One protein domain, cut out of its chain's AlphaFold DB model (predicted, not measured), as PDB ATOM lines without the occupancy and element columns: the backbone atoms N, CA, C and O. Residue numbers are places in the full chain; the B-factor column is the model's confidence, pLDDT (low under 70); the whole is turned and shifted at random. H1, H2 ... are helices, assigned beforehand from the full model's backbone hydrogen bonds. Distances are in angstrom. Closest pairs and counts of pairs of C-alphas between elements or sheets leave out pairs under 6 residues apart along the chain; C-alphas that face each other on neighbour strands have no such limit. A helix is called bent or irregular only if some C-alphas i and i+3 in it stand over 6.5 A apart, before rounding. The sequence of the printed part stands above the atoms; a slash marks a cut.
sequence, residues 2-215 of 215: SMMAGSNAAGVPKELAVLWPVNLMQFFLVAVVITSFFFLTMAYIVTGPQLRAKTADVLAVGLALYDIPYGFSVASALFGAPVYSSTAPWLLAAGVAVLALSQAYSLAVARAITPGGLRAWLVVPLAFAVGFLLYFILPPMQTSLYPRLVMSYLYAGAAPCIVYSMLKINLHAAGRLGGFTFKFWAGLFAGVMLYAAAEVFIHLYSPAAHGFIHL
ATOM      1  N   SER A   2    -111.706-147.835-126.027       53.75
ATOM      2  CA  SER A   2    -112.075-146.412-126.215       53.75
ATOM      3  C   SER A   2    -111.883-145.533-124.972       53.75
ATOM      4  O   SER A   2    -111.317-144.452-125.079       53.75
ATOM      5  N   MET A   3    -112.307-146.003-123.792       62.69
ATOM      6  CA  MET A   3    -112.092-145.282-122.526       62.69
ATOM      7  C   MET A   3    -110.603-145.137-122.192       62.69
ATOM      8  O   MET A   3    -110.196-144.110-121.669       62.69
ATOM      9  N   MET A   4    -109.791-146.135-122.541       63.38
ATOM     10  CA  MET A   4    -108.346-146.107-122.317       63.38
ATOM     11  C   MET A   4    -107.651-145.147-123.287       63.38
ATOM     12  O   MET A   4    -106.858-144.327-122.860       63.38
ATOM     13  N   ALA A   5    -108.026-145.158-124.569       56.12
ATOM     14  CA  ALA A   5    -107.552-144.170-125.535       56.12
ATOM     15  C   ALA A   5    -107.927-142.736-125.107       56.12
ATOM     16  O   ALA A   5    -107.116-141.824-125.200       56.12
ATOM     17  N   GLY A   6    -109.139-142.538-124.576       54.78
ATOM     18  CA  GLY A   6    -109.555-141.253-124.012       54.78
ATOM     19  C   GLY A   6    -108.766-140.855-122.760       54.78
ATOM     20  O   GLY A   6    -108.348-139.705-122.657       54.78
ATOM     21  N   SER A   7    -108.526-141.797-121.840       63.47
ATOM     22  CA  SER A   7    -107.684-141.578-120.656       63.47
ATOM     23  C   SER A   7    -106.271-141.170-121.067       63.47
ATOM     24  O   SER A   7    -105.820-140.110-120.654       63.47
ATOM     25  N   ASN A   8    -105.652-141.929-121.976       63.66
ATOM     26  CA  ASN A   8    -104.258-141.750-122.395       63.66
ATOM     27  C   ASN A   8    -104.016-140.499-123.241       63.66
ATOM     28  O   ASN A   8    -102.909-139.967-123.351       63.66
ATOM     29  N   ALA A   9    -105.071-140.014-123.890       57.38
ATOM     30  CA  ALA A   9    -105.053-138.710-124.527       57.38
ATOM     31  C   ALA A   9    -105.031-137.568-123.491       57.38
ATOM     32  O   ALA A   9    -104.537-136.481-123.791       57.38
ATOM     33  N   ALA A  10    -105.568-137.796-122.288       58.88
ATOM     34  CA  ALA A  10    -105.810-136.773-121.276       58.88
ATOM     35  C   ALA A  10    -104.792-136.749-120.122       58.88
ATOM     36  O   ALA A  10    -104.623-135.685-119.516       58.88
ATOM     37  N   GLY A  11    -104.098-137.845-119.789       59.94
ATOM     38  CA  GLY A  11    -103.173-137.830-118.650       59.94
ATOM     39  C   GLY A  11    -101.829-137.167-118.929       59.94
ATOM     40  O   GLY A  11    -101.306-136.523-118.024       59.94
ATOM     41  N   VAL A  12    -101.309-137.172-120.161       63.31
ATOM     42  CA  VAL A  12    -100.056-136.448-120.476       63.31
ATOM     43  C   VAL A  12    -100.169-134.925-120.251       63.31
ATOM     44  O   VAL A  12     -99.298-134.365-119.582       63.31
ATOM     45  N   PRO A  13    -101.236-134.225-120.697       61.00
ATOM     46  CA  PRO A  13    -101.472-132.826-120.323       61.00
ATOM     47  C   PRO A  13    -101.589-132.598-118.808       61.00
ATOM     48  O   PRO A  13    -101.133-131.573-118.300       61.00
ATOM     49  N   LYS A  14    -102.182-133.551-118.078       61.59
ATOM     50  CA  LYS A  14    -102.332-133.487-116.619       61.59
ATOM     51  C   LYS A  14    -100.986-133.619-115.902       61.59
ATOM     52  O   LYS A  14    -100.737-132.871-114.965       61.59
ATOM     53  N   GLU A  15    -100.111-134.524-116.331       61.25
ATOM     54  CA  GLU A  15     -98.760-134.655-115.764       61.25
ATOM     55  C   GLU A  15     -97.892-133.430-116.060       61.25
ATOM     56  O   GLU A  15     -97.175-132.943-115.185       61.25
ATOM     57  N   LEU A  16     -98.005-132.888-117.276       59.66
ATOM     58  CA  LEU A  16     -97.351-131.643-117.670       59.66
ATOM     59  C   LEU A  16     -97.749-130.473-116.775       59.66
ATOM     60  O   LEU A  16     -96.876-129.711-116.373       59.66
ATOM     61  N   ALA A  17     -99.032-130.375-116.415       58.81
ATOM     62  CA  ALA A  17     -99.539-129.357-115.496       58.81
ATOM     63  C   ALA A  17     -98.909-129.430-114.094       58.81
ATOM     64  O   ALA A  17     -98.808-128.410-113.415       58.81
ATOM     65  N   VAL A  18     -98.516-130.629-113.649       61.81
ATOM     66  CA  VAL A  18     -97.937-130.872-112.319       61.81
ATOM     67  C   VAL A  18     -96.427-130.636-112.314       61.81
ATOM     68  O   VAL A  18     -95.903-130.049-111.372       61.81
ATOM     69  N   LEU A  19     -95.722-131.086-113.356       58.72
ATOM     70  CA  LEU A  19     -94.260-130.985-113.449       58.72
ATOM     71  C   LEU A  19     -93.777-129.591-113.853       58.72
ATOM     72  O   LEU A  19     -92.653-129.210-113.531       58.72
ATOM     73  N   TRP A  20     -94.609-128.833-114.562       57.75
ATOM     74  CA  TRP A  20     -94.239-127.533-115.092       57.75
ATOM     75  C   TRP A  20     -95.483-126.634-115.064       57.75
ATOM     76  O   TRP A  20     -96.429-126.892-115.809       57.75
ATOM     77  N   PRO A  21     -95.531-125.571-114.236       55.06
ATOM     78  CA  PRO A  21     -96.640-124.619-114.231       55.06
ATOM     79  C   PRO A  21     -96.545-123.726-115.480       55.06
ATOM     80  O   PRO A  21     -96.292-122.526-115.409       55.06
ATOM     81  N   VAL A  22     -96.658-124.335-116.659       55.31
ATOM     82  CA  VAL A  22     -96.721-123.646-117.945       55.31
ATOM     83  C   VAL A  22     -98.151-123.185-118.162       55.31
ATOM     84  O   VAL A  22     -99.106-123.773-117.654       55.31
ATOM     85  N   ASN A  23     -98.306-122.149-118.975       58.53
ATOM     86  CA  ASN A  23     -99.596-121.701-119.465       58.53
ATOM     87  C   ASN A  23    -100.275-122.834-120.268       58.53
ATOM     88  O   ASN A  23    -100.045-122.997-121.469       58.53
ATOM     89  N   LEU A  24    -101.103-123.632-119.581       59.50
ATOM     90  CA  LEU A  24    -101.810-124.815-120.100       59.50
ATOM     91  C   LEU A  24    -102.672-124.515-121.328       59.50
ATOM     92  O   LEU A  24    -103.025-125.431-122.067       59.50
ATOM     93  N   MET A  25    -102.974-123.239-121.571       63.00
ATOM     94  CA  MET A  25    -103.763-122.770-122.701       63.00
ATOM     95  C   MET A  25    -103.212-123.255-124.048       63.00
ATOM     96  O   MET A  25    -103.987-123.653-124.910       63.00
ATOM     97  N   GLN A  26    -101.888-123.272-124.236       65.06
ATOM     98  CA  GLN A  26    -101.286-123.703-125.505       65.06
ATOM     99  C   GLN A  26    -101.437-125.212-125.727       65.06
ATOM    100  O   GLN A  26    -101.848-125.634-126.806       65.06
ATOM    101  N   PHE A  27    -101.182-126.028-124.701       60.59
ATOM    102  CA  PHE A  27    -101.384-127.478-124.775       60.59
ATOM    103  C   PHE A  27    -102.861-127.841-124.936       60.59
ATOM    104  O   PHE A  27    -103.192-128.721-125.728       60.59
ATOM    105  N   PHE A  28    -103.752-127.125-124.247       62.19
ATOM    106  CA  PHE A  28    -105.193-127.276-124.401       62.19
ATOM    107  C   PHE A  28    -105.646-126.935-125.826       62.19
ATOM    108  O   PHE A  28    -106.368-127.718-126.431       62.19
ATOM    109  N   LEU A  29    -105.172-125.826-126.401       66.69
ATOM    110  CA  LEU A  29    -105.475-125.450-127.784       66.69
ATOM    111  C   LEU A  29    -104.968-126.488-128.786       66.69
ATOM    112  O   LEU A  29    -105.707-126.865-129.688       66.69
ATOM    113  N   VAL A  30    -103.744-126.996-128.617       66.12
ATOM    114  CA  VAL A  30    -103.199-128.052-129.483       66.12
ATOM    115  C   VAL A  30    -104.018-129.338-129.358       66.12
ATOM    116  O   VAL A  30    -104.389-129.926-130.372       66.12
ATOM    117  N   ALA A  31    -104.378-129.742-128.138       62.88
ATOM    118  CA  ALA A  31    -105.239-130.895-127.906       62.88
ATOM    119  C   ALA A  31    -106.627-130.707-128.540       62.88
ATOM    120  O   ALA A  31    -107.119-131.625-129.193       62.88
ATOM    121  N   VAL A  32    -107.232-129.521-128.418       66.06
ATOM    122  CA  VAL A  32    -108.522-129.169-129.036       66.06
ATOM    123  C   VAL A  32    -108.421-129.204-130.556       66.06
ATOM    124  O   VAL A  32    -109.288-129.784-131.200       66.06
ATOM    125  N   VAL A  33    -107.366-128.644-131.147       72.00
ATOM    126  CA  VAL A  33    -107.156-128.650-132.602       72.00
ATOM    127  C   VAL A  33    -106.973-130.072-133.117       72.00
ATOM    128  O   VAL A  33    -107.603-130.439-134.104       72.00
ATOM    129  N   ILE A  34    -106.166-130.895-132.447       67.56
ATOM    130  CA  ILE A  34    -105.901-132.274-132.869       67.56
ATOM    131  C   ILE A  34    -107.148-133.144-132.707       67.56
ATOM    132  O   ILE A  34    -107.547-133.823-133.652       67.56
ATOM    133  N   THR A  35    -107.816-133.090-131.553       64.31
ATOM    134  CA  THR A  35    -109.074-133.825-131.337       64.31
ATOM    135  C   THR A  35    -110.161-133.370-132.306       64.31
ATOM    136  O   THR A  35    -110.826-134.216-132.898       64.31
ATOM    137  N   SER A  36    -110.297-132.063-132.550       66.31
ATOM    138  CA  SER A  36    -111.245-131.512-133.527       66.31
ATOM    139  C   SER A  36    -110.892-131.914-134.954       66.31
ATOM    140  O   SER A  36    -111.785-132.262-135.715       66.31
ATOM    141  N   PHE A  37    -109.609-131.929-135.326       74.50
ATOM    142  CA  PHE A  37    -109.154-132.394-136.635       74.50
ATOM    143  C   PHE A  37    -109.502-133.868-136.842       74.50
ATOM    144  O   PHE A  37    -110.108-134.212-137.855       74.50
ATOM    145  N   PHE A  38    -109.196-134.741-135.878       66.44
ATOM    146  CA  PHE A  38    -109.552-136.159-135.964       66.44
ATOM    147  C   PHE A  38    -111.066-136.374-135.963       66.44
ATOM    148  O   PHE A  38    -111.564-137.199-136.728       66.44
ATOM    149  N   PHE A  39    -111.809-135.601-135.169       66.88
ATOM    150  CA  PHE A  39    -113.265-135.647-135.143       66.88
ATOM    151  C   PHE A  39    -113.878-135.197-136.475       66.88
ATOM    152  O   PHE A  39    -114.732-135.897-137.009       66.88
ATOM    153  N   LEU A  40    -113.417-134.085-137.052       66.56
ATOM    154  CA  LEU A  40    -113.881-133.563-138.342       66.56
ATOM    155  C   LEU A  40    -113.486-134.474-139.503       66.56
ATOM    156  O   LEU A  40    -114.292-134.708-140.398       66.56
ATOM    157  N   THR A  41    -112.278-135.037-139.469       68.31
ATOM    158  CA  THR A  41    -111.815-136.006-140.468       68.31
ATOM    159  C   THR A  41    -112.655-137.279-140.399       68.31
ATOM    160  O   THR A  41    -113.098-137.778-141.429       68.31
ATOM    161  N   MET A  42    -112.965-137.771-139.194       64.75
ATOM    162  CA  MET A  42    -113.878-138.903-139.016       64.75
ATOM    163  C   MET A  42    -115.308-138.573-139.428       64.75
ATOM    164  O   MET A  42    -115.933-139.379-140.110       64.75
ATOM    165  N   ALA A  43    -115.821-137.394-139.080       63.00
ATOM    166  CA  ALA A  43    -117.136-136.944-139.513       63.00
ATOM    167  C   ALA A  43    -117.208-136.915-141.044       63.00
ATOM    168  O   ALA A  43    -118.101-137.530-141.613       63.00
ATOM    169  N   TYR A  44    -116.212-136.331-141.714       61.88
ATOM    170  CA  TYR A  44    -116.107-136.289-143.172       61.88
ATOM    171  C   TYR A  44    -116.027-137.689-143.807       61.88
ATOM    172  O   TYR A  44    -116.717-137.965-144.787       61.88
ATOM    173  N   ILE A  45    -115.247-138.600-143.217       63.81
ATOM    174  CA  ILE A  45    -115.131-140.004-143.649       63.81
ATOM    175  C   ILE A  45    -116.425-140.795-143.395       63.81
ATOM    176  O   ILE A  45    -116.687-141.780-144.072       63.81
ATOM    177  N   VAL A  46    -117.253-140.407-142.428       61.44
ATOM    178  CA  VAL A  46    -118.508-141.105-142.110       61.44
ATOM    179  C   VAL A  46    -119.699-140.536-142.892       61.44
ATOM    180  O   VAL A  46    -120.588-141.298-143.281       61.44
ATOM    181  N   THR A  47    -119.735-139.223-143.142       56.53
ATOM    182  CA  THR A  47    -120.852-138.521-143.803       56.53
ATOM    183  C   THR A  47    -120.622-138.257-145.292       56.53
ATOM    184  O   THR A  47    -121.551-137.841-145.984       56.53
ATOM    185  N   GLY A  48    -119.412-138.492-145.805       53.28
ATOM    186  CA  GLY A  48    -119.056-138.262-147.203       53.28
ATOM    187  C   GLY A  48    -119.875-139.126-148.180       53.28
ATOM    188  O   GLY A  48    -119.859-140.355-148.069       53.28
ATOM    189  N   PRO A  49    -120.550-138.538-149.189       50.34
ATOM    190  CA  PRO A  49    -121.422-139.272-150.114       50.34
ATOM    191  C   PRO A  49    -120.683-140.293-151.000       50.34
ATOM    192  O   PRO A  49    -121.293-141.259-151.451       50.34
ATOM    193  N   GLN A  50    -119.371-140.125-151.206       50.19
ATOM    194  CA  GLN A  50    -118.514-141.056-151.961       50.19
ATOM    195  C   GLN A  50    -117.700-142.011-151.067       50.19
ATOM    196  O   GLN A  50    -117.192-143.026-151.534       50.19
ATOM    197  N   LEU A  51    -117.605-141.708-149.771       51.81
ATOM    198  CA  LEU A  51    -116.779-142.397-148.783       51.81
ATOM    199  C   LEU A  51    -117.672-142.888-147.646       51.81
ATOM    200  O   LEU A  51    -117.424-142.568-146.501       51.81
ATOM    201  N   ARG A  52    -118.729-143.668-147.910       56.84
ATOM    202  CA  ARG A  52    -119.417-144.376-146.813       56.84
ATOM    203  C   ARG A  52    -118.458-145.409-146.229       56.84
ATOM    204  O   ARG A  52    -118.441-146.563-146.661       56.84
ATOM    205  N   ALA A  53    -117.633-144.982-145.277       59.44
ATOM    206  CA  ALA A  53    -116.659-145.843-144.648       59.44
ATOM    207  C   ALA A  53    -117.388-146.994-143.957       59.44
ATOM    208  O   ALA A  53    -118.336-146.821-143.179       59.44
ATOM    209  N   LYS A  54    -116.975-148.211-144.301       76.12
ATOM    210  CA  LYS A  54    -117.540-149.415-143.707       76.12
ATOM    211  C   LYS A  54    -117.064-149.471-142.262       76.12
ATOM    212  O   LYS A  54    -115.910-149.171-141.975       76.12
ATOM    213  N   THR A  55    -117.955-149.851-141.348       78.62
ATOM    214  CA  THR A  55    -117.700-149.835-139.894       78.62
ATOM    215  C   THR A  55    -116.407-150.563-139.532       78.62
ATOM    216  O   THR A  55    -115.668-150.130-138.662       78.62
ATOM    217  N   ALA A  56    -116.115-151.647-140.247       80.75
ATOM    218  CA  ALA A  56    -114.898-152.420-140.079       80.75
ATOM    219  C   ALA A  56    -113.615-151.690-140.515       80.75
ATOM    220  O   ALA A  56    -112.593-151.863-139.862       80.75
ATOM    221  N   ASP A  57    -113.653-150.859-141.561       82.38
ATOM    222  CA  ASP A  57    -112.487-150.073-141.981       82.38
ATOM    223  C   ASP A  57    -112.232-148.915-140.995       82.38
ATOM    224  O   ASP A  57    -111.086-148.661-140.635       82.38
ATOM    225  N   VAL A  58    -113.290-148.273-140.476       82.19
ATOM    226  CA  VAL A  58    -113.172-147.250-139.411       82.19
ATOM    227  C   VAL A  58    -112.614-147.859-138.125       82.19
ATOM    228  O   VAL A  58    -111.720-147.286-137.503       82.19
ATOM    229  N   LEU A  59    -113.099-149.047-137.746       85.69
ATOM    230  CA  LEU A  59    -112.572-149.779-136.600       85.69
ATOM    231  C   LEU A  59    -111.104-150.164-136.813       85.69
ATOM    232  O   LEU A  59    -110.311-149.989-135.898       85.69
ATOM    233  N   ALA A  60    -110.726-150.636-138.004       85.69
ATOM    234  CA  ALA A  60    -109.341-150.986-138.318       85.69
ATOM    235  C   ALA A  60    -108.398-149.779-138.214       85.69
ATOM    236  O   ALA A  60    -107.328-149.899-137.627       85.69
ATOM    237  N   VAL A  61    -108.802-148.603-138.708       85.31
ATOM    238  CA  VAL A  61    -108.023-147.364-138.540       85.31
ATOM    239  C   VAL A  61    -107.925-146.973-137.064       85.31
ATOM    240  O   VAL A  61    -106.841-146.650-136.589       85.31
ATOM    241  N   GLY A  62    -109.032-147.046-136.320       85.19
ATOM    242  CA  GLY A  62    -109.040-146.756-134.886       85.19
ATOM    243  C   GLY A  62    -108.121-147.674-134.082       85.19
ATOM    244  O   GLY A  62    -107.362-147.198-133.243       85.19
ATOM    245  N   LEU A  63    -108.153-148.978-134.366       88.31
ATOM    246  CA  LEU A  63    -107.269-149.962-133.744       88.31
ATOM    247  C   LEU A  63    -105.809-149.753-134.156       88.31
ATOM    248  O   LEU A  63    -104.940-149.807-133.300       88.31
ATOM    249  N   ALA A  64    -105.530-149.414-135.415       87.81
ATOM    250  CA  ALA A  64    -104.173-149.097-135.856       87.81
ATOM    251  C   ALA A  64    -103.596-147.865-135.137       87.81
ATOM    252  O   ALA A  64    -102.468-147.896-134.654       87.81
ATOM    253  N   LEU A  65    -104.377-146.786-135.004       87.19
ATOM    254  CA  LEU A  65    -103.962-145.601-134.243       87.19
ATOM    255  C   LEU A  65    -103.737-145.912-132.759       87.19
ATOM    256  O   LEU A  65    -102.893-145.288-132.127       87.19
ATOM    257  N   TYR A  66    -104.470-146.879-132.208       86.94
ATOM    258  CA  TYR A  66    -104.294-147.356-130.841       86.94
ATOM    259  C   TYR A  66    -103.068-148.275-130.680       86.94
ATOM    260  O   TYR A  66    -102.386-148.227-129.658       86.94
ATOM    261  N   ASP A  67    -102.764-149.094-131.686       89.44
ATOM    262  CA  ASP A  67    -101.719-150.115-131.608       89.44
ATOM    263  C   ASP A  67    -100.304-149.563-131.790       89.44
ATOM    264  O   ASP A  67     -99.366-150.147-131.251       89.44
ATOM    265  N   ILE A  68    -100.126-148.427-132.475       88.00
ATOM    266  CA  ILE A  68     -98.825-147.734-132.545       88.00
ATOM    267  C   ILE A  68     -98.319-147.359-131.138       88.00
ATOM    268  O   ILE A  68     -97.242-147.817-130.749       88.00
ATOM    269  N   PRO A  69     -99.051-146.561-130.337       85.00
ATOM    270  CA  PRO A  69     -98.598-146.211-128.998       85.00
ATOM    271  C   PRO A  69     -98.555-147.427-128.070       85.00
ATOM    272  O   PRO A  69     -97.620-147.549-127.283       85.00
ATOM    273  N   TYR A  70     -99.477-148.383-128.216       84.00
ATOM    274  CA  TYR A  70     -99.448-149.617-127.433       84.00
ATOM    275  C   TYR A  70     -98.193-150.467-127.711       84.00
ATOM    276  O   TYR A  70     -97.528-150.898-126.770       84.00
ATOM    277  N   GLY A  71     -97.810-150.655-128.978       86.19
ATOM    278  CA  GLY A  71     -96.585-151.364-129.359       86.19
ATOM    279  C   GLY A  71     -95.323-150.686-128.826       86.19
ATOM    280  O   GLY A  71     -94.415-151.364-128.341       86.19
ATOM    281  N   PHE A  72     -95.296-149.351-128.824       85.56
ATOM    282  CA  PHE A  72     -94.201-148.573-128.243       85.56
ATOM    283  C   PHE A  72     -94.118-148.723-126.715       85.56
ATOM    284  O   PHE A  72     -93.022-148.865-126.167       85.56
ATOM    285  N   SER A  73     -95.261-148.762-126.021       79.56
ATOM    286  CA  SER A  73     -95.331-149.029-124.578       79.56
ATOM    287  C   SER A  73     -94.892-150.454-124.236       79.56
ATOM    288  O   SER A  73     -94.146-150.645-123.277       79.56
ATOM    289  N   VAL A  74     -95.274-151.451-125.043       80.69
ATOM    290  CA  VAL A  74     -94.830-152.848-124.882       80.69
ATOM    291  C   VAL A  74     -93.316-152.971-125.072       80.69
ATOM    292  O   VAL A  74     -92.647-153.577-124.237       80.69
ATOM    293  N   ALA A  75     -92.751-152.360-126.118       83.12
ATOM    294  CA  ALA A  75     -91.304-152.337-126.333       83.12
ATOM    295  C   ALA A  75     -90.569-151.618-125.189       83.12
ATOM    296  O   ALA A  75     -89.574-152.123-124.670       83.12
ATOM    297  N   SER A  76     -91.109-150.487-124.727       78.56
ATOM    298  CA  SER A  76     -90.571-149.753-123.575       78.56
ATOM    299  C   SER A  76     -90.625-150.572-122.282       78.56
ATOM    300  O   SER A  76     -89.709-150.483-121.471       78.56
ATOM    301  N   ALA A  77     -91.664-151.385-122.079       74.62
ATOM    302  CA  ALA A  77     -91.765-152.281-120.929       74.62
ATOM    303  C   ALA A  77     -90.763-153.444-121.013       74.62
ATOM    304  O   ALA A  77     -90.160-153.802-120.005       74.62
ATOM    305  N   LEU A  78     -90.554-154.001-122.210       77.69
ATOM    306  CA  LEU A  78     -89.655-155.134-122.432       77.69
ATOM    307  C   LEU A  78     -88.173-154.743-122.313       77.69
ATOM    308  O   LEU A  78     -87.387-155.471-121.707       77.69
ATOM    309  N   PHE A  79     -87.793-153.603-122.894       78.44
ATOM    310  CA  PHE A  79     -86.394-153.180-123.017       78.44
ATOM    311  C   PHE A  79     -85.988-152.064-122.048       78.44
ATOM    312  O   PHE A  79     -84.801-151.916-121.767       78.44
ATOM    313  N   GLY A  80     -86.937-151.276-121.536       66.94
ATOM    314  CA  GLY A  80     -86.653-150.137-120.656       66.94
ATOM    315  C   GLY A  80     -86.426-150.509-119.186       66.94
ATOM    316  O   GLY A  80     -85.767-149.758-118.476       66.94
ATOM    317  N   ALA A  81     -86.926-151.662-118.716       60.50
ATOM    318  CA  ALA A  81     -86.808-152.090-117.317       60.50
ATOM    319  C   ALA A  81     -86.403-153.582-117.191       60.50
ATOM    320  O   ALA A  81     -87.271-154.458-117.173       60.50
ATOM    321  N   PRO A  82     -85.099-153.906-117.054       55.75
ATOM    322  CA  PRO A  82     -84.581-155.283-117.139       55.75
ATOM    323  C   PRO A  82     -85.022-156.223-115.999       55.75
ATOM    324  O   PRO A  82     -84.919-157.444-116.119       55.75
ATOM    325  N   VAL A  83     -85.530-155.679-114.888       56.34
ATOM    326  CA  VAL A  83     -85.907-156.474-113.706       56.34
ATOM    327  C   VAL A  83     -87.186-157.289-113.944       56.34
ATOM    328  O   VAL A  83     -87.275-158.415-113.474       56.34
ATOM    329  N   TYR A  84     -88.152-156.768-114.711       55.22
ATOM    330  CA  TYR A  84     -89.442-157.441-114.946       55.22
ATOM    331  C   TYR A  84     -89.456-158.319-116.206       55.22
ATOM    332  O   TYR A  84     -90.185-159.313-116.273       55.22
ATOM    333  N   SER A  85     -88.616-157.999-117.198       56.91
ATOM    334  CA  SER A  85     -88.514-158.782-118.436       56.91
ATOM    335  C   SER A  85     -87.954-160.186-118.228       56.91
ATOM    336  O   SER A  85     -88.277-161.093-118.996       56.91
ATOM    337  N   SER A  86     -87.200-160.385-117.146       58.28
ATOM    338  CA  SER A  86     -86.612-161.666-116.757       58.28
ATOM    339  C   SER A  86     -87.503-162.518-115.841       58.28
ATOM    340  O   SER A  86     -87.356-163.738-115.835       58.28
ATOM    341  N   THR A  87     -88.450-161.927-115.101       63.81
ATOM    342  CA  THR A  87     -89.241-162.653-114.086       63.81
ATOM    343  C   THR A  87     -90.502-163.325-114.628       63.81
ATOM    344  O   THR A  87     -90.873-164.390-114.140       63.81
ATOM    345  N   ALA A  88     -91.185-162.736-115.618       67.56
ATOM    346  CA  ALA A  88     -92.431-163.308-116.148       67.56
ATOM    347  C   ALA A  88     -92.778-162.851-117.583       67.56
ATOM    348  O   ALA A  88     -93.856-162.297-117.807       67.56
ATOM    349  N   PRO A  89     -91.920-163.094-118.592       70.81
ATOM    350  CA  PRO A  89     -92.179-162.679-119.982       70.81
ATOM    351  C   PRO A  89     -93.480-163.261-120.562       70.81
ATOM    352  O   PRO A  89     -94.101-162.669-121.445       70.81
ATOM    353  N   TRP A  90     -93.932-164.398-120.028       75.56
ATOM    354  CA  TRP A  90     -95.185-165.046-120.401       75.56
ATOM    355  C   TRP A  90     -96.434-164.232-120.021       75.56
ATOM    356  O   TRP A  90     -97.432-164.338-120.727       75.56
ATOM    357  N   LEU A  91     -96.394-163.391-118.975       72.81
ATOM    358  CA  LEU A  91     -97.521-162.520-118.600       72.81
ATOM    359  C   LEU A  91     -97.748-161.424-119.644       72.81
ATOM    360  O   LEU A  91     -98.878-161.213-120.083       72.81
ATOM    361  N   LEU A  92     -96.665-160.780-120.094       75.00
ATOM    362  CA  LEU A  92     -96.723-159.790-121.168       75.00
ATOM    363  C   LEU A  92     -97.219-160.430-122.468       75.00
ATOM    364  O   LEU A  92     -98.116-159.897-123.117       75.00
ATOM    365  N   ALA A  93     -96.675-161.599-122.824       78.81
ATOM    366  CA  ALA A  93     -97.092-162.330-124.015       78.81
ATOM    367  C   ALA A  93     -98.575-162.735-123.954       78.81
ATOM    368  O   ALA A  93     -99.291-162.569-124.940       78.81
ATOM    369  N   ALA A  94     -99.053-163.209-122.799       79.06
ATOM    370  CA  ALA A  94    -100.455-163.560-122.592       79.06
ATOM    371  C   ALA A  94    -101.370-162.333-122.713       79.06
ATOM    372  O   ALA A  94    -102.365-162.389-123.432       79.06
ATOM    373  N   GLY A  95    -101.017-161.211-122.080       78.44
ATOM    374  CA  GLY A  95    -101.772-159.959-122.175       78.44
ATOM    375  C   GLY A  95    -101.864-159.429-123.608       78.44
ATOM    376  O   GLY A  95    -102.959-159.149-124.098       78.44
ATOM    377  N   VAL A  96    -100.732-159.377-124.324       81.69
ATOM    378  CA  VAL A  96    -100.680-158.984-125.743       81.69
ATOM    379  C   VAL A  96    -101.508-159.935-126.610       81.69
ATOM    380  O   VAL A  96    -102.268-159.473-127.460       81.69
ATOM    381  N   ALA A  97    -101.423-161.248-126.381       84.56
ATOM    382  CA  ALA A  97    -102.186-162.237-127.135       84.56
ATOM    383  C   ALA A  97    -103.700-162.116-126.898       84.56
ATOM    384  O   ALA A  97    -104.469-162.130-127.858       84.56
ATOM    385  N   VAL A  98    -104.144-161.955-125.645       83.00
ATOM    386  CA  VAL A  98    -105.570-161.772-125.324       83.00
ATOM    387  C   VAL A  98    -106.092-160.479-125.953       83.00
ATOM    388  O   VAL A  98    -107.178-160.474-126.540       83.00
ATOM    389  N   LEU A  99    -105.307-159.396-125.910       83.19
ATOM    390  CA  LEU A  99    -105.673-158.135-126.548       83.19
ATOM    391  C   LEU A  99    -105.791-158.294-128.073       83.19
ATOM    392  O   LEU A  99    -106.822-157.927-128.641       83.19
ATOM    393  N   ALA A 100    -104.809-158.921-128.724       85.69
ATOM    394  CA  ALA A 100    -104.825-159.178-130.164       85.69
ATOM    395  C   ALA A 100    -106.021-160.052-130.588       85.69
ATOM    396  O   ALA A 100    -106.694-159.760-131.578       85.69
ATOM    397  N   LEU A 101    -106.352-161.088-129.808       85.12
ATOM    398  CA  LEU A 101    -107.540-161.916-130.035       85.12
ATOM    399  C   LEU A 101    -108.832-161.099-129.905       85.12
ATOM    400  O   LEU A 101    -109.733-161.238-130.736       85.12
ATOM    401  N   SER A 102    -108.918-160.209-128.913       84.19
ATOM    402  CA  SER A 102    -110.082-159.334-128.730       84.19
ATOM    403  C   SER A 102    -110.273-158.358-129.904       84.19
ATOM    404  O   SER A 102    -111.401-158.123-130.350       84.19
ATOM    405  N   GLN A 103    -109.177-157.836-130.462       85.50
ATOM    406  CA  GLN A 103    -109.187-156.961-131.633       85.50
ATOM    407  C   GLN A 103    -109.588-157.722-132.901       85.50
ATOM    408  O   GLN A 103    -110.469-157.269-133.636       85.50
ATOM    409  N   ALA A 104    -109.013-158.907-133.124       86.50
ATOM    410  CA  ALA A 104    -109.363-159.777-134.243       86.50
ATOM    411  C   ALA A 104    -110.850-160.165-134.212       86.50
ATOM    412  O   ALA A 104    -111.540-160.074-135.231       86.50
ATOM    413  N   TYR A 105    -111.370-160.512-133.031       85.62
ATOM    414  CA  TYR A 105    -112.793-160.772-132.830       85.62
ATOM    415  C   TYR A 105    -113.650-159.539-133.147       85.62
ATOM    416  O   TYR A 105    -114.622-159.632-133.898       85.62
ATOM    417  N   SER A 106    -113.264-158.361-132.650       83.75
ATOM    418  CA  SER A 106    -113.991-157.106-132.890       83.75
ATOM    419  C   SER A 106    -114.064-156.752-134.382       83.75
ATOM    420  O   SER A 106    -115.123-156.365-134.881       83.75
ATOM    421  N   LEU A 107    -112.968-156.944-135.123       85.56
ATOM    422  CA  LEU A 107    -112.922-156.760-136.577       85.56
ATOM    423  C   LEU A 107    -113.794-157.781-137.317       85.56
ATOM    424  O   LEU A 107    -114.509-157.414-138.251       85.56
ATOM    425  N   ALA A 108    -113.780-159.046-136.889       83.75
ATOM    426  CA  ALA A 108    -114.634-160.084-137.459       83.75
ATOM    427  C   ALA A 108    -116.126-159.753-137.278       83.75
ATOM    428  O   ALA A 108    -116.904-159.849-138.232       83.75
ATOM    429  N   VAL A 109    -116.518-159.275-136.092       82.38
ATOM    430  CA  VAL A 109    -117.887-158.815-135.808       82.38
ATOM    431  C   VAL A 109    -118.247-157.600-136.665       82.38
ATOM    432  O   VAL A 109    -119.299-157.584-137.306       82.38
ATOM    433  N   ALA A 110    -117.366-156.600-136.758       81.62
ATOM    434  CA  ALA A 110    -117.597-155.415-137.582       81.62
ATOM    435  C   ALA A 110    -117.786-155.763-139.073       81.62
ATOM    436  O   ALA A 110    -118.631-155.172-139.760       81.62
ATOM    437  N   ARG A 111    -117.043-156.762-139.569       82.06
ATOM    438  CA  ARG A 111    -117.170-157.299-140.934       82.06
ATOM    439  C   ARG A 111    -118.508-157.992-141.155       82.06
ATOM    440  O   ARG A 111    -119.131-157.783-142.193       82.06
ATOM    441  N   ALA A 112    -118.957-158.793-140.191       80.25
ATOM    442  CA  ALA A 112    -120.238-159.492-140.267       80.25
ATOM    443  C   ALA A 112    -121.436-158.522-140.311       80.25
ATOM    444  O   ALA A 112    -122.488-158.844-140.862       80.25
ATOM    445  N   ILE A 113    -121.279-157.325-139.740       76.69
ATOM    446  CA  ILE A 113    -122.303-156.273-139.726       76.69
ATOM    447  C   ILE A 113    -122.253-155.414-140.998       76.69
ATOM    448  O   ILE A 113    -123.288-154.943-141.464       76.69
ATOM    449  N   THR A 114    -121.072-155.239-141.593       72.38
ATOM    450  CA  THR A 114    -120.872-154.416-142.797       72.38
ATOM    451  C   THR A 114    -120.076-155.187-143.862       72.38
ATOM    452  O   THR A 114    -118.855-155.028-143.957       72.38
ATOM    453  N   PRO A 115    -120.744-156.026-144.682       63.91
ATOM    454  CA  PRO A 115    -120.061-156.852-145.667       63.91
ATOM    455  C   PRO A 115    -119.248-156.036-146.691       63.91
ATOM    456  O   PRO A 115    -119.656-154.992-147.214       63.91
ATOM    457  N   GLY A 116    -118.051-156.540-146.996       60.38
ATOM    458  CA  GLY A 116    -117.156-156.003-148.024       60.38
ATOM    459  C   GLY A 116    -116.241-154.852-147.584       60.38
ATOM    460  O   GLY A 116    -115.748-154.137-148.453       60.38
ATOM    461  N   GLY A 117    -116.063-154.621-146.283       59.91
ATOM    462  CA  GLY A 117    -115.104-153.659-145.728       59.91
ATOM    463  C   GLY A 117    -114.148-154.382-144.813       59.91
ATOM    464  O   GLY A 117    -114.515-154.724-143.698       59.91
ATOM    465  N   LEU A 118    -112.981-154.734-145.325       63.81
ATOM    466  CA  LEU A 118    -111.860-155.149-144.492       63.81
ATOM    467  C   LEU A 118    -110.568-154.919-145.280       63.81
ATOM    468  O   LEU A 118    -109.689-155.771-145.309       63.81
ATOM    469  N   ARG A 119    -110.482-153.802-146.015       67.50
ATOM    470  CA  ARG A 119    -109.293-153.522-146.840       67.50
ATOM    471  C   ARG A 119    -108.084-153.214-145.956       67.50
ATOM    472  O   ARG A 119    -106.963-153.521-146.335       67.50
ATOM    473  N   ALA A 120    -108.333-152.673-144.764       65.50
ATOM    474  CA  ALA A 120    -107.311-152.210-143.831       65.50
ATOM    475  C   ALA A 120    -106.984-153.200-142.692       65.50
ATOM    476  O   ALA A 120    -106.381-152.808-141.701       65.50
ATOM    477  N   TRP A 121    -107.359-154.478-142.783       73.44
ATOM    478  CA  TRP A 121    -107.180-155.410-141.655       73.44
ATOM    479  C   TRP A 121    -105.720-155.668-141.283       73.44
ATOM    480  O   TRP A 121    -105.406-155.796-140.106       73.44
ATOM    481  N   LEU A 122    -104.834-155.682-142.284       78.50
ATOM    482  CA  LEU A 122    -103.388-155.805-142.094       78.50
ATOM    483  C   LEU A 122    -102.781-154.577-141.411       78.50
ATOM    484  O   LEU A 122    -101.702-154.675-140.837       78.50
ATOM    485  N   VAL A 123    -103.465-153.431-141.446       81.62
ATOM    486  CA  VAL A 123    -102.954-152.179-140.874       81.62
ATOM    487  C   VAL A 123    -102.858-152.277-139.352       81.62
ATOM    488  O   VAL A 123    -101.960-151.684-138.776       81.62
ATOM    489  N   VAL A 124    -103.715-153.073-138.710       84.31
ATOM    490  CA  VAL A 124    -103.734-153.268-137.252       84.31
ATOM    491  C   VAL A 124    -102.462-153.980-136.745       84.31
ATOM    492  O   VAL A 124    -101.702-153.364-136.000       84.31
ATOM    493  N   PRO A 125    -102.110-155.203-137.201       85.19
ATOM    494  CA  PRO A 125    -100.859-155.841-136.778       85.19
ATOM    495  C   PRO A 125     -99.606-155.089-137.256       85.19
ATOM    496  O   PRO A 125     -98.594-155.077-136.554       85.19
ATOM    497  N   LEU A 126     -99.657-154.426-138.420       88.00
ATOM    498  CA  LEU A 126     -98.546-153.594-138.896       88.00
ATOM    499  C   LEU A 126     -98.333-152.361-138.013       88.00
ATOM    500  O   LEU A 126     -97.192-152.013-137.727       88.00
ATOM    501  N   ALA A 127     -99.405-151.720-137.553       89.31
ATOM    502  CA  ALA A 127     -99.343-150.576-136.653       89.31
ATOM    503  C   ALA A 127     -98.671-150.929-135.322       89.31
ATOM    504  O   ALA A 127     -97.801-150.185-134.869       89.31
ATOM    505  N   PHE A 128     -98.999-152.092-134.753       89.88
ATOM    506  CA  PHE A 128     -98.306-152.601-133.571       89.88
ATOM    507  C   PHE A 128     -96.805-152.780-133.826       89.88
ATOM    508  O   PHE A 128     -95.981-152.315-133.040       89.88
ATOM    509  N   ALA A 129     -96.437-153.411-134.947       87.94
ATOM    510  CA  ALA A 129     -95.037-153.623-135.311       87.94
ATOM    511  C   ALA A 129     -94.280-152.299-135.514       87.94
ATOM    512  O   ALA A 129     -93.150-152.161-135.055       87.94
ATOM    513  N   VAL A 130     -94.911-151.306-136.147       90.19
ATOM    514  CA  VAL A 130     -94.353-149.953-136.288       90.19
ATOM    515  C   VAL A 130     -94.143-149.314-134.918       90.19
ATOM    516  O   VAL A 130     -93.053-148.823-134.643       90.19
ATOM    517  N   GLY A 131     -95.147-149.371-134.040       88.00
ATOM    518  CA  GLY A 131     -95.049-148.904-132.658       88.00
ATOM    519  C   GLY A 131     -93.884-149.533-131.900       88.00
ATOM    520  O   GLY A 131     -93.093-148.839-131.267       88.00
ATOM    521  N   PHE A 132     -93.735-150.849-132.025       87.25
ATOM    522  CA  PHE A 132     -92.644-151.596-131.415       87.25
ATOM    523  C   PHE A 132     -91.274-151.162-131.956       87.25
ATOM    524  O   PHE A 132     -90.347-150.931-131.184       87.25
ATOM    525  N   LEU A 133     -91.141-150.999-133.276       88.81
ATOM    526  CA  LEU A 133     -89.891-150.576-133.915       88.81
ATOM    527  C   LEU A 133     -89.508-149.129-133.587       88.81
ATOM    528  O   LEU A 133     -88.319-148.827-133.496       88.81
ATOM    529  N   LEU A 134     -90.488-148.248-133.362       87.25
ATOM    530  CA  LEU A 134     -90.232-146.863-132.963       87.25
ATOM    531  C   LEU A 134     -89.401-146.773-131.678       87.25
ATOM    532  O   LEU A 134     -88.680-145.793-131.521       87.25
ATOM    533  N   TYR A 135     -89.429-147.786-130.804       83.69
ATOM    534  CA  TYR A 135     -88.585-147.850-129.604       83.69
ATOM    535  C   TYR A 135     -87.086-147.759-129.903       83.69
ATOM    536  O   TYR A 135     -86.335-147.181-129.129       83.69
ATOM    537  N   PHE A 136     -86.638-148.291-131.040       84.62
ATOM    538  CA  PHE A 136     -85.223-148.261-131.417       84.62
ATOM    539  C   PHE A 136     -84.794-146.936-132.061       84.62
ATOM    540  O   PHE A 136     -83.610-146.735-132.320       84.62
ATOM    541  N   ILE A 137     -85.748-146.048-132.343       84.56
ATOM    542  CA  ILE A 137     -85.530-144.785-133.063       84.56
ATOM    543  C   ILE A 137     -85.799-143.590-132.143       84.56
ATOM    544  O   ILE A 137     -85.089-142.587-132.192       84.56
ATOM    545  N   LEU A 138     -86.833-143.685-131.310       81.19
ATOM    546  CA  LEU A 138     -87.237-142.657-130.363       81.19
ATOM    547  C   LEU A 138     -86.721-142.981-128.959       81.19
ATOM    548  O   LEU A 138     -86.623-144.150-128.590       81.19
ATOM    549  N   PRO A 139     -86.445-141.956-128.135       75.88
ATOM    550  CA  PRO A 139     -86.112-142.181-126.738       75.88
ATOM    551  C   PRO A 139     -87.261-142.912-126.016       75.88
ATOM    552  O   PRO A 139     -88.426-142.686-126.352       75.88
ATOM    553  N   PRO A 140     -86.968-143.751-125.007       70.56
ATOM    554  CA  PRO A 140     -87.991-144.479-124.262       70.56
ATOM    555  C   PRO A 140     -89.055-143.549-123.667       70.56
ATOM    556  O   PRO A 140     -88.731-142.475-123.151       70.56
ATOM    557  N   MET A 141     -90.320-143.994-123.616       66.25
ATOM    558  CA  MET A 141     -91.378-143.252-122.901       66.25
ATOM    559  C   MET A 141     -91.024-142.985-121.439       66.25
ATOM    560  O   MET A 141     -91.535-142.053-120.829       66.25
ATOM    561  N   GLN A 142     -90.171-143.814-120.846       64.12
ATOM    562  CA  GLN A 142     -89.796-143.691-119.443       64.12
ATOM    563  C   GLN A 142     -88.976-142.425-119.174       64.12
ATOM    564  O   GLN A 142     -89.086-141.851-118.096       64.12
ATOM    565  N   THR A 143     -88.195-141.976-120.158       62.84
ATOM    566  CA  THR A 143     -87.179-140.931-119.984       62.84
ATOM    567  C   THR A 143     -87.478-139.651-120.758       62.84
ATOM    568  O   THR A 143     -86.875-138.623-120.468       62.84
ATOM    569  N   SER A 144     -88.403-139.681-121.724       64.38
ATOM    570  CA  SER A 144     -88.733-138.517-122.549       64.38
ATOM    571  C   SER A 144     -90.234-138.248-122.627       64.38
ATOM    572  O   SER A 144     -91.048-139.149-122.836       64.38
ATOM    573  N   LEU A 145     -90.588-136.967-122.512       68.38
ATOM    574  CA  LEU A 145     -91.954-136.458-122.632       68.38
ATOM    575  C   LEU A 145     -92.443-136.421-124.089       68.38
ATOM    576  O   LEU A 145     -93.631-136.591-124.355       68.38
ATOM    577  N   TYR A 146     -91.538-136.203-125.043       69.50
ATOM    578  CA  TYR A 146     -91.901-136.015-126.449       69.50
ATOM    579  C   TYR A 146     -92.614-137.240-127.057       69.50
ATOM    580  O   TYR A 146     -93.701-137.068-127.614       69.50
ATOM    581  N   PRO A 147     -92.108-138.481-126.895       71.81
ATOM    582  CA  PRO A 147     -92.829-139.672-127.328       71.81
ATOM    583  C   PRO A 147     -94.188-139.810-126.643       71.81
ATOM    584  O   PRO A 147     -95.148-140.179-127.304       71.81
ATOM    585  N   ARG A 148     -94.311-139.463-125.353       69.94
ATOM    586  CA  ARG A 148     -95.605-139.520-124.651       69.94
ATOM    587  C   ARG A 148     -96.637-138.600-125.303       69.94
ATOM    588  O   ARG A 148     -97.729-139.052-125.614       69.94
ATOM    589  N   LEU A 149     -96.265-137.354-125.602       70.75
ATOM    590  CA  LEU A 149     -97.145-136.387-126.270       70.75
ATOM    591  C   LEU A 149     -97.608-136.869-127.649       70.75
ATOM    592  O   LEU A 149     -98.800-136.839-127.947       70.75
ATOM    593  N   VAL A 150     -96.675-137.343-128.482       73.38
ATOM    594  CA  VAL A 150     -96.995-137.852-129.826       73.38
ATOM    595  C   VAL A 150     -97.955-139.040-129.747       73.38
ATOM    596  O   VAL A 150     -98.921-139.122-130.504       73.38
ATOM    597  N   MET A 151     -97.722-139.937-128.795       80.12
ATOM    598  CA  MET A 151     -98.515-141.146-128.603       80.12
ATOM    599  C   MET A 151     -99.910-140.838-128.027       80.12
ATOM    600  O   MET A 151    -100.890-141.443-128.464       80.12
ATOM    601  N   SER A 152    -100.048-139.823-127.166       72.88
ATOM    602  CA  SER A 152    -101.352-139.307-126.718       72.88
ATOM    603  C   SER A 152    -102.195-138.741-127.860       72.88
ATOM    604  O   SER A 152    -103.414-138.917-127.864       72.88
ATOM    605  N   TYR A 153    -101.585-138.115-128.872       75.56
ATOM    606  CA  TYR A 153    -102.327-137.650-130.052       75.56
ATOM    607  C   TYR A 153    -102.873-138.802-130.896       75.56
ATOM    608  O   TYR A 153    -103.982-138.709-131.425       75.56
ATOM    609  N   LEU A 154    -102.135-139.911-130.993       80.50
ATOM    610  CA  LEU A 154    -102.617-141.115-131.670       80.50
ATOM    611  C   LEU A 154    -103.799-141.737-130.915       80.50
ATOM    612  O   LEU A 154    -104.808-142.079-131.535       80.50
ATOM    613  N   TYR A 155    -103.742-141.781-129.581       79.81
ATOM    614  CA  TYR A 155    -104.879-142.195-128.758       79.81
ATOM    615  C   TYR A 155    -106.098-141.272-128.911       79.81
ATOM    616  O   TYR A 155    -107.227-141.757-129.033       79.81
ATOM    617  N   ALA A 156    -105.878-139.958-128.995       74.19
ATOM    618  CA  ALA A 156    -106.934-138.978-129.239       74.19
ATOM    619  C   ALA A 156    -107.644-139.207-130.585       74.19
ATOM    620  O   ALA A 156    -108.863-139.060-130.670       74.19
ATOM    621  N   GLY A 157    -106.905-139.615-131.623       74.56
ATOM    622  CA  GLY A 157    -107.470-140.014-132.914       74.56
ATOM    623  C   GLY A 157    -108.148-141.390-132.894       74.56
ATOM    624  O   GLY A 157    -109.182-141.582-133.537       74.56
ATOM    625  N   ALA A 158    -107.623-142.343-132.122       81.94
ATOM    626  CA  ALA A 158    -108.184-143.687-131.992       81.94
ATOM    627  C   ALA A 158    -109.553-143.695-131.293       81.94
ATOM    628  O   ALA A 158    -110.473-144.402-131.719       81.94
ATOM    629  N   ALA A 159    -109.707-142.892-130.234       79.69
ATOM    630  CA  ALA A 159    -110.907-142.842-129.403       79.69
ATOM    631  C   ALA A 159    -112.218-142.653-130.202       79.69
ATOM    632  O   ALA A 159    -113.087-143.526-130.099       79.69
ATOM    633  N   PRO A 160    -112.397-141.606-131.036       79.12
ATOM    634  CA  PRO A 160    -113.638-141.407-131.786       79.12
ATOM    635  C   PRO A 160    -113.912-142.531-132.796       79.12
ATOM    636  O   PRO A 160    -115.063-142.940-132.947       79.12
ATOM    637  N   CYS A 161    -112.877-143.088-133.435       81.62
ATOM    638  CA  CYS A 161    -113.011-144.191-134.393       81.62
ATOM    639  C   CYS A 161    -113.581-145.452-133.729       81.62
ATOM    640  O   CYS A 161    -114.508-146.094-134.240       81.62
ATOM    641  N   ILE A 162    -113.026-145.795-132.563       84.31
ATOM    642  CA  ILE A 162    -113.441-146.959-131.782       84.31
ATOM    643  C   ILE A 162    -114.845-146.720-131.215       84.31
ATOM    644  O   ILE A 162    -115.695-147.596-131.350       84.31
ATOM    645  N   VAL A 163    -115.131-145.535-130.655       83.12
ATOM    646  CA  VAL A 163    -116.461-145.197-130.107       83.12
ATOM    647  C   VAL A 163    -117.544-145.258-131.182       83.12
ATOM    648  O   VAL A 163    -118.568-145.904-130.967       83.12
ATOM    649  N   TYR A 164    -117.316-144.653-132.350       83.75
ATOM    650  CA  TYR A 164    -118.252-144.720-133.474       83.75
ATOM    651  C   TYR A 164    -118.566-146.172-133.855       83.75
ATOM    652  O   TYR A 164    -119.729-146.567-133.974       83.75
ATOM    653  N   SER A 165    -117.518-146.983-134.004       83.31
ATOM    654  CA  SER A 165    -117.646-148.385-134.398       83.31
ATOM    655  C   SER A 165    -118.383-149.200-133.335       83.31
ATOM    656  O   SER A 165    -119.290-149.959-133.671       83.31
ATOM    657  N   MET A 166    -118.065-148.992-132.053       83.88
ATOM    658  CA  MET A 166    -118.745-149.631-130.925       83.88
ATOM    659  C   MET A 166    -120.229-149.278-130.883       83.88
ATOM    660  O   MET A 166    -121.057-150.178-130.776       83.88
ATOM    661  N   LEU A 167    -120.585-147.994-131.006       84.69
ATOM    662  CA  LEU A 167    -121.983-147.560-131.008       84.69
ATOM    663  C   LEU A 167    -122.761-148.228-132.140       84.69
ATOM    664  O   LEU A 167    -123.831-148.785-131.911       84.69
ATOM    665  N   LYS A 168    -122.200-148.248-133.348       83.75
ATOM    666  CA  LYS A 168    -122.847-148.862-134.509       83.75
ATOM    667  C   LYS A 168    -123.004-150.378-134.366       83.75
ATOM    668  O   LYS A 168    -124.061-150.911-134.697       83.75
ATOM    669  N   ILE A 169    -121.989-151.068-133.841       84.62
ATOM    670  CA  ILE A 169    -122.038-152.512-133.565       84.62
ATOM    671  C   ILE A 169    -123.081-152.819-132.483       84.62
ATOM    672  O   ILE A 169    -123.904-153.713-132.671       84.62
ATOM    673  N   ASN A 170    -123.093-152.053-131.391       87.12
ATOM    674  CA  ASN A 170    -124.016-152.244-130.273       87.12
ATOM    675  C   ASN A 170    -125.466-151.958-130.669       87.12
ATOM    676  O   ASN A 170    -126.348-152.734-130.313       87.12
ATOM    677  N   LEU A 171    -125.723-150.906-131.449       87.25
ATOM    678  CA  LEU A 171    -127.059-150.620-131.978       87.25
ATOM    679  C   LEU A 171    -127.551-151.745-132.894       87.25
ATOM    680  O   LEU A 171    -128.701-152.169-132.792       87.25
ATOM    681  N   HIS A 172    -126.677-152.281-133.750       84.75
ATOM    682  CA  HIS A 172    -127.022-153.407-134.620       84.75
ATOM    683  C   HIS A 172    -127.280-154.698-133.835       84.75
ATOM    684  O   HIS A 172    -128.209-155.445-134.143       84.75
ATOM    685  N   ALA A 173    -126.482-154.957-132.796       83.81
ATOM    686  CA  ALA A 173    -126.668-156.089-131.896       83.81
ATOM    687  C   ALA A 173    -127.977-155.969-131.104       83.81
ATOM    688  O   ALA A 173    -128.745-156.927-131.062       83.81
ATOM    689  N   ALA A 174    -128.272-154.790-130.549       87.50
ATOM    690  CA  ALA A 174    -129.533-154.509-129.872       87.50
ATOM    691  C   ALA A 174    -130.718-154.723-130.823       87.50
ATOM    692  O   ALA A 174    -131.655-155.431-130.474       87.50
ATOM    693  N   GLY A 175    -130.643-154.223-132.061       87.00
ATOM    694  CA  GLY A 175    -131.674-154.455-133.077       87.00
ATOM    695  C   GLY A 175    -131.935-155.943-133.343       87.00
ATOM    696  O   GLY A 175    -133.085-156.372-133.380       87.00
ATOM    697  N   ARG A 176    -130.879-156.761-133.451       86.69
ATOM    698  CA  ARG A 176    -131.003-158.222-133.640       86.69
ATOM    699  C   ARG A 176    -131.504-158.973-132.407       86.69
ATOM    700  O   ARG A 176    -132.091-160.040-132.551       86.69
ATOM    701  N   LEU A 177    -131.262-158.442-131.212       88.75
ATOM    702  CA  LEU A 177    -131.678-159.036-129.939       88.75
ATOM    703  C   LEU A 177    -133.056-158.550-129.460       88.75
ATOM    704  O   LEU A 177    -133.457-158.890-128.347       88.75
ATOM    705  N   GLY A 178    -133.776-157.771-130.277       86.69
ATOM    706  CA  GLY A 178    -135.086-157.219-129.921       86.69
ATOM    707  C   GLY A 178    -135.021-156.053-128.927       86.69
ATOM    708  O   GLY A 178    -135.992-155.788-128.227       86.69
ATOM    709  N   GLY A 179    -133.878-155.370-128.840       89.25
ATOM    710  CA  GLY A 179    -133.628-154.212-127.983       89.25
ATOM    711  C   GLY A 179    -132.513-154.439-126.956       89.25
ATOM    712  O   GLY A 179    -131.709-155.368-127.053       89.25
ATOM    713  N   PHE A 180    -132.480-153.575-125.942       90.00
ATOM    714  CA  PHE A 180    -131.517-153.605-124.834       90.00
ATOM    715  C   PHE A 180    -131.899-154.650-123.771       90.00
ATOM    716  O   PHE A 180    -132.133-154.333-122.607       90.00
ATOM    717  N   THR A 181    -132.015-155.909-124.194       92.38
ATOM    718  CA  THR A 181    -132.427-157.033-123.341       92.38
ATOM    719  C   THR A 181    -131.301-157.505-122.416       92.38
ATOM    720  O   THR A 181    -130.137-157.145-122.589       92.38
ATOM    721  N   PHE A 182    -131.610-158.378-121.451       90.19
ATOM    722  CA  PHE A 182    -130.592-158.992-120.584       90.19
ATOM    723  C   PHE A 182    -129.457-159.656-121.383       90.19
ATOM    724  O   PHE A 182    -128.293-159.511-121.028       90.19
ATOM    725  N   LYS A 183    -129.774-160.321-122.504       86.94
ATOM    726  CA  LYS A 183    -128.772-160.954-123.381       86.94
ATOM    727  C   LYS A 183    -127.804-159.933-123.982       86.94
ATOM    728  O   LYS A 183    -126.615-160.220-124.092       86.94
ATOM    729  N   PHE A 184    -128.304-158.748-124.341       88.94
ATOM    730  CA  PHE A 184    -127.471-157.646-124.822       88.94
ATOM    731  C   PHE A 184    -126.515-157.167-123.724       88.94
ATOM    732  O   PHE A 184    -125.307-157.121-123.944       88.94
ATOM    733  N   TRP A 185    -127.038-156.874-122.530       88.81
ATOM    734  CA  TRP A 185    -126.224-156.393-121.411       88.81
ATOM    735  C   TRP A 185    -125.203-157.428-120.944       88.81
ATOM    736  O   TRP A 185    -124.040-157.086-120.756       88.81
ATOM    737  N   ALA A 186    -125.596-158.698-120.830       87.12
ATOM    738  CA  ALA A 186    -124.689-159.787-120.479       87.12
ATOM    739  C   ALA A 186    -123.534-159.906-121.486       87.12
ATOM    740  O   ALA A 186    -122.379-160.016-121.081       87.12
ATOM    741  N   GLY A 187    -123.822-159.814-122.790       83.69
ATOM    742  CA  GLY A 187    -122.795-159.804-123.832       83.69
ATOM    743  C   GLY A 187    -121.883-158.575-123.768       83.69
ATOM    744  O   GLY A 187    -120.665-158.708-123.876       83.69
ATOM    745  N   LEU A 188    -122.452-157.387-123.535       85.00
ATOM    746  CA  LEU A 188    -121.693-156.144-123.379       85.00
ATOM    747  C   LEU A 188    -120.720-156.233-122.195       85.00
ATOM    748  O   LEU A 188    -119.532-155.955-122.356       85.00
ATOM    749  N   PHE A 189    -121.198-156.660-121.022       85.06
ATOM    750  CA  PHE A 189    -120.364-156.802-119.829       85.06
ATOM    751  C   PHE A 189    -119.317-157.905-119.980       85.06
ATOM    752  O   PHE A 189    -118.174-157.695-119.588       85.06
ATOM    753  N   ALA A 190    -119.657-159.037-120.603       83.19
ATOM    754  CA  ALA A 190    -118.681-160.081-120.907       83.19
ATOM    755  C   ALA A 190    -117.545-159.551-121.800       83.19
ATOM    756  O   ALA A 190    -116.376-159.821-121.535       83.19
ATOM    757  N   GLY A 191    -117.872-158.738-122.811       78.31
ATOM    758  CA  GLY A 191    -116.878-158.081-123.663       78.31
ATOM    759  C   GLY A 191    -115.978-157.102-122.902       78.31
ATOM    760  O   GLY A 191    -114.763-157.103-123.097       78.31
ATOM    761  N   VAL A 192    -116.550-156.302-121.995       80.31
ATOM    762  CA  VAL A 192    -115.779-155.399-121.119       80.31
ATOM    763  C   VAL A 192    -114.853-156.187-120.188       80.31
ATOM    764  O   VAL A 192    -113.689-155.821-120.046       80.31
ATOM    765  N   MET A 193    -115.330-157.291-119.607       80.69
ATOM    766  CA  MET A 193    -114.538-158.137-118.708       80.69
ATOM    767  C   MET A 193    -113.403-158.862-119.432       80.69
ATOM    768  O   MET A 193    -112.302-158.938-118.900       80.69
ATOM    769  N   LEU A 194    -113.631-159.342-120.660       77.88
ATOM    770  CA  LEU A 194    -112.582-159.955-121.481       77.88
ATOM    771  C   LEU A 194    -111.438-158.966-121.748       77.88
ATOM    772  O   LEU A 194    -110.264-159.320-121.660       77.88
ATOM    773  N   TYR A 195    -111.787-157.714-122.045       74.25
ATOM    774  CA  TYR A 195    -110.809-156.649-122.218       74.25
ATOM    775  C   TYR A 195    -110.073-156.329-120.909       74.25
ATOM    776  O   TYR A 195    -108.845-156.284-120.899       74.25
ATOM    777  N   ALA A 196    -110.806-156.164-119.804       72.88
ATOM    778  CA  ALA A 196    -110.217-155.887-118.495       72.88
ATOM    779  C   ALA A 196    -109.262-157.007-118.049       72.88
ATOM    780  O   ALA A 196    -108.205-156.729-117.493       72.88
ATOM    781  N   ALA A 197    -109.579-158.269-118.347       73.94
ATOM    782  CA  ALA A 197    -108.698-159.393-118.053       73.94
ATOM    783  C   ALA A 197    -107.354-159.285-118.795       73.94
ATOM    784  O   ALA A 197    -106.308-159.479-118.179       73.94
ATOM    785  N   ALA A 198    -107.363-158.927-120.086       70.75
ATOM    786  CA  ALA A 198    -106.137-158.700-120.859       70.75
ATOM    787  C   ALA A 198    -105.274-157.590-120.238       70.75
ATOM    788  O   ALA A 198    -104.056-157.718-120.131       70.75
ATOM    789  N   GLU A 199    -105.932-156.521-119.799       68.12
ATOM    790  CA  GLU A 199    -105.312-155.359-119.175       68.12
ATOM    791  C   GLU A 199    -104.646-155.707-117.835       68.12
ATOM    792  O   GLU A 199    -103.490-155.358-117.600       68.12
ATOM    793  N   VAL A 200    -105.332-156.483-116.990       70.50
ATOM    794  CA  VAL A 200    -104.809-156.945-115.698       70.50
ATOM    795  C   VAL A 200    -103.506-157.728-115.871       70.50
ATOM    796  O   VAL A 200    -102.570-157.512-115.106       70.50
ATOM    797  N   PHE A 201    -103.389-158.586-116.890       68.38
ATOM    798  CA  PHE A 201    -102.141-159.321-117.138       68.38
ATOM    799  C   PHE A 201    -100.962-158.404-117.485       68.38
ATOM    800  O   PHE A 201     -99.838-158.657-117.052       68.38
ATOM    801  N   ILE A 202    -101.214-157.323-118.224       65.81
ATOM    802  CA  ILE A 202    -100.186-156.346-118.602       65.81
ATOM    803  C   ILE A 202     -99.767-155.512-117.380       65.81
ATOM    804  O   ILE A 202     -98.576-155.269-117.181       65.81
ATOM    805  N   HIS A 203    -100.716-155.153-116.512       65.25
ATOM    806  CA  HIS A 203    -100.439-154.439-115.256       65.25
ATOM    807  C   HIS A 203     -99.678-155.279-114.239       65.25
ATOM    808  O   HIS A 203     -98.764-154.779-113.586       65.25
ATOM    809  N   LEU A 204    -100.019-156.563-114.124       64.06
ATOM    810  CA  LEU A 204     -99.298-157.503-113.264       64.06
ATOM    811  C   LEU A 204     -97.852-157.715-113.730       64.06
ATOM    812  O   LEU A 204     -96.982-157.984-112.907       64.06
ATOM    813  N   TYR A 205     -97.587-157.583-115.033       63.22
ATOM    814  CA  TYR A 205     -96.241-157.692-115.586       63.22
ATOM    815  C   TYR A 205     -95.364-156.475-115.264       63.22
ATOM    816  O   TYR A 205     -94.180-156.628-114.964       63.22
ATOM    817  N   SER A 206     -95.921-155.263-115.311       60.19
ATOM    818  CA  SER A 206     -95.193-154.048-114.950       60.19
ATOM    819  C   SER A 206     -96.139-153.007-114.344       60.19
ATOM    820  O   SER A 206     -96.902-152.378-115.075       60.19
ATOM    821  N   PRO A 207     -96.039-152.722-113.033       59.09
ATOM    822  CA  PRO A 207     -96.800-151.639-112.409       59.09
ATOM    823  C   PRO A 207     -96.503-150.270-113.042       59.09
ATOM    824  O   PRO A 207     -97.362-149.395-113.067       59.09
ATOM    825  N   ALA A 208     -95.303-150.088-113.610       52.81
ATOM    826  CA  ALA A 208     -94.932-148.891-114.365       52.81
ATOM    827  C   ALA A 208     -95.591-148.831-115.757       52.81
ATOM    828  O   ALA A 208     -95.821-147.737-116.269       52.81
ATOM    829  N   ALA A 209     -95.971-149.972-116.348       50.75
ATOM    830  CA  ALA A 209     -96.835-150.000-117.531       50.75
ATOM    831  C   ALA A 209     -98.236-149.454-117.237       50.75
ATOM    832  O   ALA A 209     -98.865-148.918-118.144       50.75
ATOM    833  N   HIS A 210     -98.683-149.445-115.977       50.56
ATOM    834  CA  HIS A 210     -99.878-148.692-115.604       50.56
ATOM    835  C   HIS A 210     -99.700-147.190-115.884       50.56
ATOM    836  O   HIS A 210    -100.622-146.557-116.383       50.56
ATOM    837  N   GLY A 211     -98.492-146.650-115.685       49.28
ATOM    838  CA  GLY A 211     -98.121-145.317-116.159       49.28
ATOM    839  C   GLY A 211     -98.102-145.239-117.691       49.28
ATOM    840  O   GLY A 211     -98.761-144.413-118.294       49.28
ATOM    841  N   PHE A 212     -97.426-146.144-118.392       51.22
ATOM    842  CA  PHE A 212     -97.310-146.024-119.859       51.22
ATOM    843  C   PHE A 212     -98.604-146.290-120.653       51.22
ATOM    844  O   PHE A 212     -98.657-145.959-121.838       51.22
ATOM    845  N   ILE A 213     -99.618-146.911-120.039       47.84
ATOM    846  CA  ILE A 213    -100.872-147.331-120.689       47.84
ATOM    847  C   ILE A 213    -102.121-146.689-120.034       47.84
ATOM    848  O   ILE A 213    -103.206-146.840-120.583       47.84
ATOM    849  N   HIS A 214    -102.014-145.980-118.898       42.62
ATOM    850  CA  HIS A 214    -103.120-145.202-118.282       42.62
ATOM    851  C   HIS A 214    -102.772-143.752-117.932       42.62
ATOM    852  O   HIS A 214    -103.514-143.115-117.178       42.62
ATOM    853  N   LEU A 215    -101.663-143.231-118.457       38.28
ATOM    854  CA  LEU A 215    -101.410-141.791-118.461       38.28
ATOM    855  C   LEU A 215    -102.124-141.155-119.637       38.28
ATOM    856  O   LEU A 215    -101.560-141.141-120.750       38.28
TER     857      LEU A 215
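What this domain is: This is residues 2 to 215 of the 215 residues of an uncharacterized protein of Pyrobaculum oguniense (strain DSM 13380 / JCM 10595 / TE7) (UniProt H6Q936). A rounded bundle whose helices H5, H3, H7 and H2 form a row, with H3 and H7 crossing in the middle; H6 packs on H3 on one side of the row, and the bent H1, H8 and H9 lie on the other. The 214 printed residues hold nine named helices, H1 to H9 in chain order, and no named strand: the class is all helix. The whole is compact, with a radius of gyration of the C-alphas of 17.9 A and spans of 50 by 42 by 32 A.

How they stand to each other: H1, residues 2 to 19, was assigned as one helix by its hydrogen bonds but is bent, with C-alphas 9 and 12 6.8 A apart; its arms are H1a, residues 2 to 9, and H1b, residues 12 to 19. H2, residues 25 to 47, touches residues 153 to 161 of H7, residues 145 to 176, closest at the C-alphas of Phe 38 and Gly 157, 5.3 A. H1a touches H7 by its residues 152 to 163, opposite ways at a shallow tilt of 16 degrees, with the C-alphas of Ala 9 and Ser 152 closest at 4.3 A. H3, residues 55 to 80, is the hub and has a kink of 30 degrees near residue 67. It touches H7 at a steep tilt of 39 degrees, the C-alphas of Gly 62 and Ala 158 closest at 4.3 A. H4, residues 82 to 85, touches H3 only at the corner, the C-alphas of Leu 78 and Ser 85 closest at 5.5 A. H5, residues 89 to 113, touches residues 55 to 63 of H3 by its residues 103 to 113, opposite ways at 6 degrees, a shallow tilt, with the C-alphas of Ala 56 and Ala 110 closest at 4.7 A. H6, residues 123 to 134, touches H3, the C-alphas of Ile 68 and Gly 131 closest at 4.0 A. Residues 194 to 205 of H8, residues 182 to 205, touch H5, closest at the C-alphas of Gly 95 and Ala 198, 4.7 A; H3, H5, H7 and H8 are a bundle of four helices. H9, residues 207 to 214, touches H1a, the C-alphas of Asn 8 and His 214 closest at 5.5 A. Every O i to N i+4 pair is within hydrogen-bond range in H1a, H1b, H2, H5, H6 and H8; H3 has 21 of 22, H7 26 of 28, H9 3 of 4, and H4 is too short for one.

Where its parts are: H1a begins at C-alpha 2, (-112.075, -146.412, -126.215). H2 is 31.4 A long, H3 36.5 A, H5 36.6 A, H7 46.0 A and H8 34.7 A. H9 ends at C-alpha 214, (-103.120, -145.202, -118.282).

The domain as a whole: The C-alphas of Pro 49 and Val 83 are the two farthest apart, 53.7 A. The printed part has no cut and no long link, and residues 18 to 23 stand free. Mean pLDDT of the printed part is 73.2; 88 residues are under 70, among them 2 to 32 and 201 to 215.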